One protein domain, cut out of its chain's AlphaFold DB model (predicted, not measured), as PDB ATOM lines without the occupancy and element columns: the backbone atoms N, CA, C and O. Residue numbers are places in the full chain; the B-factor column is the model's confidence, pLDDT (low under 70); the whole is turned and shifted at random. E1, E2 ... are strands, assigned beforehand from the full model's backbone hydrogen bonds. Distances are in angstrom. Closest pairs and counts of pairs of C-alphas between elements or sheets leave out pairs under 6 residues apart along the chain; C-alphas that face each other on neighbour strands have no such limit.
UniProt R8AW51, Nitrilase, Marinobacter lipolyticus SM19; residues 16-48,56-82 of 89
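AT A GLANCE: This is residues 16 to 48 and 56 to 82 of the 89 residues of the protein "Nitrilase" of Marinobacter lipolyticus SM19 (UniProt R8AW51). This model has little regular structure: a lone two-stranded hairpin, E1 then E2, with residues 38 to 48 folding back past it, and, beyond a cut, residues 59 to 82 sticking out as a long free arm. The printed part has 60 residues, with no named helix; the antiparallel sheet E1 - E2 holds 13 of them, class all strand. The whole is extended and flat, with a radius of gyration of the C-alphas of 18.8 A and spans of 47 by 42 by 20 A.

IN THESE COORDINATES: Find C-alpha 20 at (18.007, -22.929, -30.008); from there E1, residues 20 to 25, runs 15.4 A. E2, residues 31 to 37, runs 14.1 A to C-alpha 37 at (20.195, -19.014, -27.181).

HOW THE PARTS SIT: Look across the hairpin E1 and E2: their directions stand at 176 degrees, antiparallel, and a tight link joins them. C-alphas 23 and 34 face each other at 4.2 A. N 21 and O 36, 2.8 A apart, are within hydrogen-bond range.

THE WHOLE: Residues 49 to 55 are not printed; C-alphas 48 and 56 are 13.8 A apart across this cut. The two C-alphas farthest apart, Trp 16 and Asp 69, are 48.7 A apart. No printed residue is under pLDDT 70.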
ATOM      1  N   TRP A  16       9.782 -17.543 -28.486       90.69
ATOM      2  CA  TRP A  16      10.768 -18.575 -28.810       90.69
ATOM      3  C   TRP A  16      10.278 -19.961 -28.401       90.69
ATOM      4  O   TRP A  16      10.759 -20.516 -27.419       90.69
ATOM      5  N   ILE A  17       9.389 -20.545 -29.208       91.19
ATOM      6  CA  ILE A  17       8.921 -21.937 -29.048       91.19
ATOM      7  C   ILE A  17      10.106 -22.920 -28.979       91.19
ATOM      8  O   ILE A  17      10.097 -23.890 -28.231       91.19
ATOM      9  N   ASN A  18      11.151 -22.663 -29.773       91.81
ATOM     10  CA  ASN A  18      12.418 -23.385 -29.711       91.81
ATOM     11  C   ASN A  18      13.548 -22.366 -29.504       91.81
ATOM     12  O   ASN A  18      13.866 -21.630 -30.442       91.81
ATOM     13  N   PRO A  19      14.166 -22.302 -28.311       93.12
ATOM     14  CA  PRO A  19      15.161 -21.280 -27.994       93.12
ATOM     15  C   PRO A  19      16.520 -21.516 -28.669       93.12
ATOM     16  O   PRO A  19      17.366 -20.633 -28.633       93.12
ATOM     17  N   GLY A  20      16.746 -22.657 -29.321       95.81
ATOM     18  CA  GLY A  20      18.007 -22.929 -30.008       95.81
ATOM     19  C   GLY A  20      19.033 -23.586 -29.091       95.81
ATOM     20  O   GLY A  20      18.827 -24.730 -28.710       95.81
ATOM     21  N   ASP A  21      20.134 -22.896 -28.794       97.19
ATOM     22  CA  ASP A  21      21.353 -23.395 -28.124       97.19
ATOM     23  C   ASP A  21      22.359 -24.103 -29.045       97.19
ATOM     24  O   ASP A  21      23.139 -24.960 -28.624       97.19
ATOM     25  N   SER A  22      22.395 -23.702 -30.321       97.75
ATOM     26  CA  SER A  22      23.468 -24.131 -31.229       97.75
ATOM     27  C   SER A  22      24.831 -23.758 -30.640       97.75
ATOM     28  O   SER A  22      25.015 -22.625 -30.202       97.75
ATOM     29  N   LEU A  23      25.781 -24.694 -30.621       98.25
ATOM     30  CA  LEU A  23      27.118 -24.519 -30.046       98.25
ATOM     31  C   LEU A  23      28.126 -25.457 -30.713       98.25
ATOM     32  O   LEU A  23      27.746 -26.372 -31.448       98.25
ATOM     33  N   VAL A  24      29.413 -25.257 -30.437       98.00
ATOM     34  CA  VAL A  24      30.492 -26.139 -30.899       98.00
ATOM     35  C   VAL A  24      31.281 -26.649 -29.702       98.00
ATOM     36  O   VAL A  24      31.698 -25.864 -28.852       98.00
ATOM     37  N   VAL A  25      31.498 -27.965 -29.647       97.56
ATOM     38  CA  VAL A  25      32.287 -28.640 -28.605       97.56
ATOM     39  C   VAL A  25      33.557 -29.207 -29.224       97.56
ATOM     40  O   VAL A  25      33.522 -29.816 -30.295       97.56
ATOM     41  N   SER A  26      34.687 -29.017 -28.557       96.19
ATOM     42  CA  SER A  26      35.959 -29.602 -28.955       96.19
ATOM     43  C   SER A  26      36.016 -31.111 -28.658       96.19
ATOM     44  O   SER A  26      35.258 -31.625 -27.832       96.19
ATOM     45  N   PRO A  27      36.969 -31.850 -29.255       96.25
ATOM     46  CA  PRO A  27      37.154 -33.274 -28.966       96.25
ATOM     47  C   PRO A  27      37.510 -33.622 -27.510       96.25
ATOM     48  O   PRO A  27      37.499 -34.804 -27.173       96.25
ATOM     49  N   SER A  28      37.867 -32.649 -26.660       93.38
ATOM     50  CA  SER A  28      38.074 -32.856 -25.215       93.38
ATOM     51  C   SER A  28      36.796 -32.676 -24.387       93.38
ATOM     52  O   SER A  28      36.822 -32.917 -23.184       93.38
ATOM     53  N   GLY A  29      35.685 -32.266 -25.012       94.56
ATOM     54  CA  GLY A  29      34.409 -32.000 -24.345       94.56
ATOM     55  C   GLY A  29      34.194 -30.543 -23.920       94.56
ATOM     56  O   GLY A  29      33.178 -30.235 -23.307       94.56
ATOM     57  N   GLU A  30      35.116 -29.634 -24.240       96.06
ATOM     58  CA  GLU A  30      34.988 -28.202 -23.937       96.06
ATOM     59  C   GLU A  30      34.108 -27.478 -24.967       96.06
ATOM     60  O   GLU A  30      34.297 -27.665 -26.169       96.06
ATOM     61  N   ILE A  31      33.196 -26.608 -24.523       97.88
ATOM     62  CA  ILE A  31      32.434 -25.713 -25.411       97.88
ATOM     63  C   ILE A  31      33.359 -24.596 -25.905       97.88
ATOM     64  O   ILE A  31      33.873 -23.822 -25.105       97.88
ATOM     65  N   VAL A  32      33.546 -24.492 -27.221       97.44
ATOM     66  CA  VAL A  32      34.461 -23.521 -27.849       97.44
ATOM     67  C   VAL A  32      33.747 -22.371 -28.561       97.44
ATOM     68  O   VAL A  32      34.385 -21.382 -28.907       97.44
ATOM     69  N   ALA A  33      32.435 -22.483 -28.787       97.75
ATOM     70  CA  ALA A  33      31.598 -21.405 -29.309       97.75
ATOM     71  C   ALA A  33      30.112 -21.661 -29.008       97.75
ATOM     72  O   ALA A  33      29.693 -22.815 -28.936       97.75
ATOM     73  N   GLY A  34      29.315 -20.595 -28.893       96.19
ATOM     74  CA  GLY A  34      27.915 -20.666 -28.455       96.19
ATOM     75  C   GLY A  34      27.772 -20.793 -26.926       96.19
ATOM     76  O   GLY A  34      28.753 -20.589 -26.210       96.19
ATOM     77  N   PRO A  35      26.574 -21.131 -26.413       96.94
ATOM     78  CA  PRO A  35      25.342 -21.390 -27.160       96.94
ATOM     79  C   PRO A  35      24.698 -20.121 -27.734       96.94
ATOM     80  O   PRO A  35      24.646 -19.090 -27.072       96.94
ATOM     81  N   LEU A  36      24.167 -20.213 -28.954       97.31
ATOM     82  CA  LEU A  36      23.239 -19.219 -29.497       97.31
ATOM     83  C   LEU A  36      21.834 -19.512 -28.966       97.31
ATOM     84  O   LEU A  36      21.108 -20.328 -29.538       97.31
ATOM     85  N   SER A  37      21.487 -18.869 -27.853       97.00
ATOM     86  CA  SER A  37      20.195 -19.014 -27.181       97.00
ATOM     87  C   SER A  37      19.298 -17.820 -27.482       97.00
ATOM     88  O   SER A  37      19.695 -16.676 -27.268       97.00
ATOM     89  N   LYS A  38      18.083 -18.086 -27.965       96.06
ATOM     90  CA  LYS A  38      17.077 -17.089 -28.367       96.06
ATOM     91  C   LYS A  38      17.650 -16.031 -29.313       96.06
ATOM     92  O   LYS A  38      17.344 -14.845 -29.220       96.06
ATOM     93  N   GLU A  39      18.504 -16.480 -30.227       95.31
ATOM     94  CA  GLU A  39      19.224 -15.626 -31.161       95.31
ATOM     95  C   GLU A  39      19.253 -16.254 -32.558       95.31
ATOM     96  O   GLU A  39      19.433 -17.461 -32.723       95.31
ATOM     97  N   LYS A  40      19.098 -15.414 -33.588       95.25
ATOM     98  CA  LYS A  40      19.358 -15.789 -34.982       95.25
ATOM     99  C   LYS A  40      20.786 -15.392 -35.330       95.25
ATOM    100  O   LYS A  40      21.093 -14.205 -35.368       95.25
ATOM    101  N   GLY A  41      21.627 -16.365 -35.654       95.75
ATOM    102  CA  GLY A  41      23.021 -16.104 -35.992       95.75
ATOM    103  C   GLY A  41      23.729 -17.328 -36.552       95.75
ATOM    104  O   GLY A  41      23.148 -18.408 -36.656       95.75
ATOM    105  N   ASN A  42      24.998 -17.141 -36.912       97.50
ATOM    106  CA  ASN A  42      25.886 -18.207 -37.364       97.50
ATOM    107  C   ASN A  42      27.066 -18.322 -36.400       97.50
ATOM    108  O   ASN A  42      27.656 -17.310 -36.026       97.50
ATOM    109  N   ILE A  43      27.457 -19.551 -36.069       97.69
ATOM    110  CA  ILE A  43      28.722 -19.833 -35.389       97.69
ATOM    111  C   ILE A  43      29.736 -20.234 -36.453       97.69
ATOM    112  O   ILE A  43      29.548 -21.239 -37.138       97.69
ATOM    113  N   ILE A  44      30.796 -19.445 -36.603       97.56
ATOM    114  CA  ILE A  44      31.862 -19.684 -37.580       97.56
ATOM    115  C   ILE A  44      33.190 -19.681 -36.826       97.56
ATOM    116  O   ILE A  44      33.495 -18.723 -36.119       97.56
ATOM    117  N   LEU A  45      33.964 -20.756 -36.965       96.88
ATOM    118  CA  LEU A  45      35.287 -20.905 -36.368       96.88
ATOM    119  C   LEU A  45      36.178 -21.777 -37.252       96.88
ATOM    120  O   LEU A  45      35.688 -22.677 -37.938       96.88
ATOM    121  N   ASP A  46      37.484 -21.549 -37.169       97.31
ATOM    122  CA  ASP A  46      38.481 -22.477 -37.690       97.31
ATOM    123  C   ASP A  46      38.701 -23.621 -36.697       97.31
ATOM    124  O   ASP A  46      38.688 -23.432 -35.477       97.31
ATOM    125  N   ILE A  47      38.936 -24.822 -37.225       95.94
ATOM    126  CA  ILE A  47      39.215 -26.007 -36.416       95.94
ATOM    127  C   ILE A  47      40.577 -26.598 -36.766       95.94
ATOM    128  O   ILE A  47      41.004 -26.597 -37.918       95.94
ATOM    129  N   ASP A  48      41.225 -27.168 -35.753       95.06
ATOM    130  CA  ASP A  48      42.389 -28.028 -35.930       95.06
ATOM    131  C   ASP A  48      41.940 -29.494 -35.909       95.06
ATOM    132  O   ASP A  48      41.531 -30.027 -34.872       95.06
ATOM    133  N   LYS A  56      41.089 -39.205 -30.067       94.19
ATOM    134  CA  LYS A  56      40.838 -40.608 -30.418       94.19
ATOM    135  C   LYS A  56      41.922 -41.557 -29.900       94.19
ATOM    136  O   LYS A  56      41.589 -42.657 -29.477       94.19
ATOM    137  N   ARG A  57      43.200 -41.149 -29.890       92.19
ATOM    138  CA  ARG A  57      44.275 -41.953 -29.272       92.19
ATOM    139  C   ARG A  57      44.102 -42.095 -27.760       92.19
ATOM    140  O   ARG A  57      44.487 -43.124 -27.222       92.19
ATOM    141  N   ALA A  58      43.550 -41.082 -27.089       92.62
ATOM    142  CA  ALA A  58      43.265 -41.156 -25.658       92.62
ATOM    143  C   ALA A  58      42.080 -42.090 -25.357       92.62
ATOM    144  O   ALA A  58      42.108 -42.795 -24.351       92.62
ATOM    145  N   LEU A  59      41.064 -42.126 -26.229       92.94
ATOM    146  CA  LEU A  59      39.924 -43.033 -26.100       92.94
ATOM    147  C   LEU A  59      39.396 -43.497 -27.465       92.94
ATOM    148  O   LEU A  59      38.621 -42.809 -28.135       92.94
ATOM    149  N   ASP A  60      39.749 -44.728 -27.837       95.06
ATOM    150  CA  ASP A  60      39.248 -45.382 -29.044       95.06
ATOM    151  C   ASP A  60      38.238 -46.496 -28.734       95.06
ATOM    152  O   ASP A  60      38.576 -47.679 -28.730       95.06
ATOM    153  N   VAL A  61      36.979 -46.100 -28.516       94.75
ATOM    154  CA  VAL A  61      35.867 -47.004 -28.151       94.75
ATOM    155  C   VAL A  61      35.635 -48.123 -29.174       94.75
ATOM    156  O   VAL A  61      35.382 -49.262 -28.798       94.75
ATOM    157  N   ALA A  62      35.712 -47.807 -30.467       93.88
ATOM    158  CA  ALA A  62      35.444 -48.763 -31.542       93.88
ATOM    159  C   ALA A  62      36.696 -49.529 -32.009       93.88
ATOM    160  O   ALA A  62      36.563 -50.513 -32.729       93.88
ATOM    161  N   GLY A  63      37.894 -49.078 -31.630       93.62
ATOM    162  CA  GLY A  63      39.162 -49.732 -31.944       93.62
ATOM    163  C   GLY A  63      39.721 -50.466 -30.735       93.62
ATOM    164  O   GLY A  63      39.220 -51.525 -30.372       93.62
ATOM    165  N   HIS A  64      40.777 -49.940 -30.110       93.50
ATOM    166  CA  HIS A  64      41.528 -50.708 -29.108       93.50
ATOM    167  C   HIS A  64      40.732 -51.036 -27.830       93.50
ATOM    168  O   HIS A  64      41.064 -52.008 -27.150       93.50
ATOM    169  N   TYR A  65      39.728 -50.228 -27.472       94.88
ATOM    170  CA  TYR A  65      38.842 -50.519 -26.340       94.88
ATOM    171  C   TYR A  65      37.665 -51.421 -26.727       94.88
ATOM    172  O   TYR A  65      36.861 -51.774 -25.861       94.88
ATOM    173  N   SER A  66      37.547 -51.809 -28.000       95.81
ATOM    174  CA  SER A  66      36.492 -52.725 -28.423       95.81
ATOM    175  C   SER A  66      36.666 -54.101 -27.770       95.81
ATOM    176  O   SER A  66      37.776 -54.597 -27.570       95.81
ATOM    177  N   ARG A  67      35.534 -54.722 -27.425       95.88
ATOM    178  CA  ARG A  67      35.447 -56.090 -26.892       95.88
ATOM    179  C   ARG A  67      34.534 -56.928 -27.783       95.88
ATOM    180  O   ARG A  67      33.415 -57.236 -27.369       95.88
ATOM    181  N   PRO A  68      34.971 -57.266 -29.012       95.38
ATOM    182  CA  PRO A  68      34.157 -58.045 -29.947       95.38
ATOM    183  C   PRO A  68      33.857 -59.464 -29.442       95.38
ATOM    184  O   PRO A  68      32.939 -60.111 -29.927       95.38
ATOM    185  N   ASP A  69      34.598 -59.943 -28.444       95.81
ATOM    186  CA  ASP A  69      34.322 -61.185 -27.724       95.81
ATOM    187  C   ASP A  69      33.139 -61.081 -26.738       95.81
ATOM    188  O   ASP A  69      32.654 -62.105 -26.262       95.81
ATOM    189  N   VAL A  70      32.675 -59.866 -26.424       97.50
ATOM    190  CA  VAL A  70      31.545 -59.608 -25.513       97.50
ATOM    191  C   VAL A  70      30.365 -58.973 -26.245       97.50
ATOM    192  O   VAL A  70      29.227 -59.392 -26.048       97.50
ATOM    193  N   PHE A  71      30.621 -57.957 -27.074       96.19
ATOM    194  CA  PHE A  71      29.588 -57.191 -27.768       96.19
ATOM    195  C   PHE A  71      29.888 -57.076 -29.260       96.19
ATOM    196  O   PHE A  71      30.976 -56.660 -29.657       96.19
ATOM    197  N   GLU A  72      28.872 -57.342 -30.078       96.19
ATOM    198  CA  GLU A  72      28.884 -57.117 -31.522       96.19
ATOM    199  C   GLU A  72      27.660 -56.279 -31.920       96.19
ATOM    200  O   GLU A  72      26.549 -56.521 -31.447       96.19
ATOM    201  N   LEU A  73      27.857 -55.293 -32.801       95.81
ATOM    202  CA  LEU A  73      26.776 -54.525 -33.421       95.81
ATOM    203  C   LEU A  73      26.638 -54.929 -34.891       95.81
ATOM    204  O   LEU A  73      27.550 -54.707 -35.685       95.81
ATOM    205  N   GLN A  74      25.465 -55.437 -35.269       96.75
ATOM    206  CA  GLN A  74      25.129 -55.743 -36.659       96.75
ATOM    207  C   GLN A  74      24.175 -54.691 -37.227       96.75
ATOM    208  O   GLN A  74      23.159 -54.360 -36.619       96.75
ATOM    209  N   VAL A  75      24.496 -54.164 -38.412       97.06
ATOM    210  CA  VAL A  75      23.721 -53.096 -39.059       97.06
ATOM    211  C   VAL A  75      23.159 -53.588 -40.390       97.06
ATOM    212  O   VAL A  75      23.910 -53.871 -41.324       97.06
ATOM    213  N   ASN A  76      21.831 -53.625 -40.516       97.12
ATOM    214  CA  ASN A  76      21.172 -53.852 -41.800       97.12
ATOM    215  C   ASN A  76      21.170 -52.554 -42.624       97.12
ATOM    216  O   ASN A  76      20.421 -51.624 -42.337       97.12
ATOM    217  N   LYS A  77      22.003 -52.503 -43.667       96.88
ATOM    218  CA  LYS A  77      22.107 -51.345 -44.571       96.88
ATOM    219  C   LYS A  77      21.150 -51.406 -45.768       96.88
ATOM    220  O   LYS A  77      21.228 -50.543 -46.644       96.88
ATOM    221  N   ALA A  78      20.278 -52.412 -45.854       97.06
ATOM    222  CA  ALA A  78      19.325 -52.522 -46.949       97.06
ATOM    223  C   ALA A  78      18.291 -51.390 -46.880       97.06
ATOM    224  O   ALA A  78      17.687 -51.149 -45.831       97.06
ATOM    225  N   ARG A  79      18.044 -50.729 -48.018       94.44
ATOM    226  CA  ARG A  79      16.954 -49.757 -48.155       94.44
ATOM    227  C   ARG A  79      15.630 -50.452 -47.839       94.44
ATOM    228  O   ARG A  79      15.251 -51.390 -48.531       94.44
ATOM    229  N   GLN A  80      14.935 -49.980 -46.811       94.81
ATOM    230  CA  GLN A  80      13.615 -50.485 -46.443       94.81
ATOM    231  C   GLN A  80      12.535 -49.787 -47.278       94.81
ATOM    232  O   GLN A  80      12.658 -48.601 -47.595       94.81
ATOM    233  N   SER A  81      11.482 -50.521 -47.639       94.12
ATOM    234  CA  SER A  81      10.289 -49.973 -48.288       94.12
ATOM    235  C   SER A  81       9.093 -50.099 -47.343       94.12
ATOM    236  O   SER A  81       8.892 -51.184 -46.792       94.12
ATOM    237  N   PRO A  82       8.271 -49.047 -47.166       94.12
ATOM    238  CA  PRO A  82       7.037 -49.146 -46.388       94.12
ATOM    239  C   PRO A  82       5.965 -49.985 -47.101       94.12
ATOM    240  O   PRO A  82       4.982 -50.378 -46.481       94.12
TER     241      PRO A  82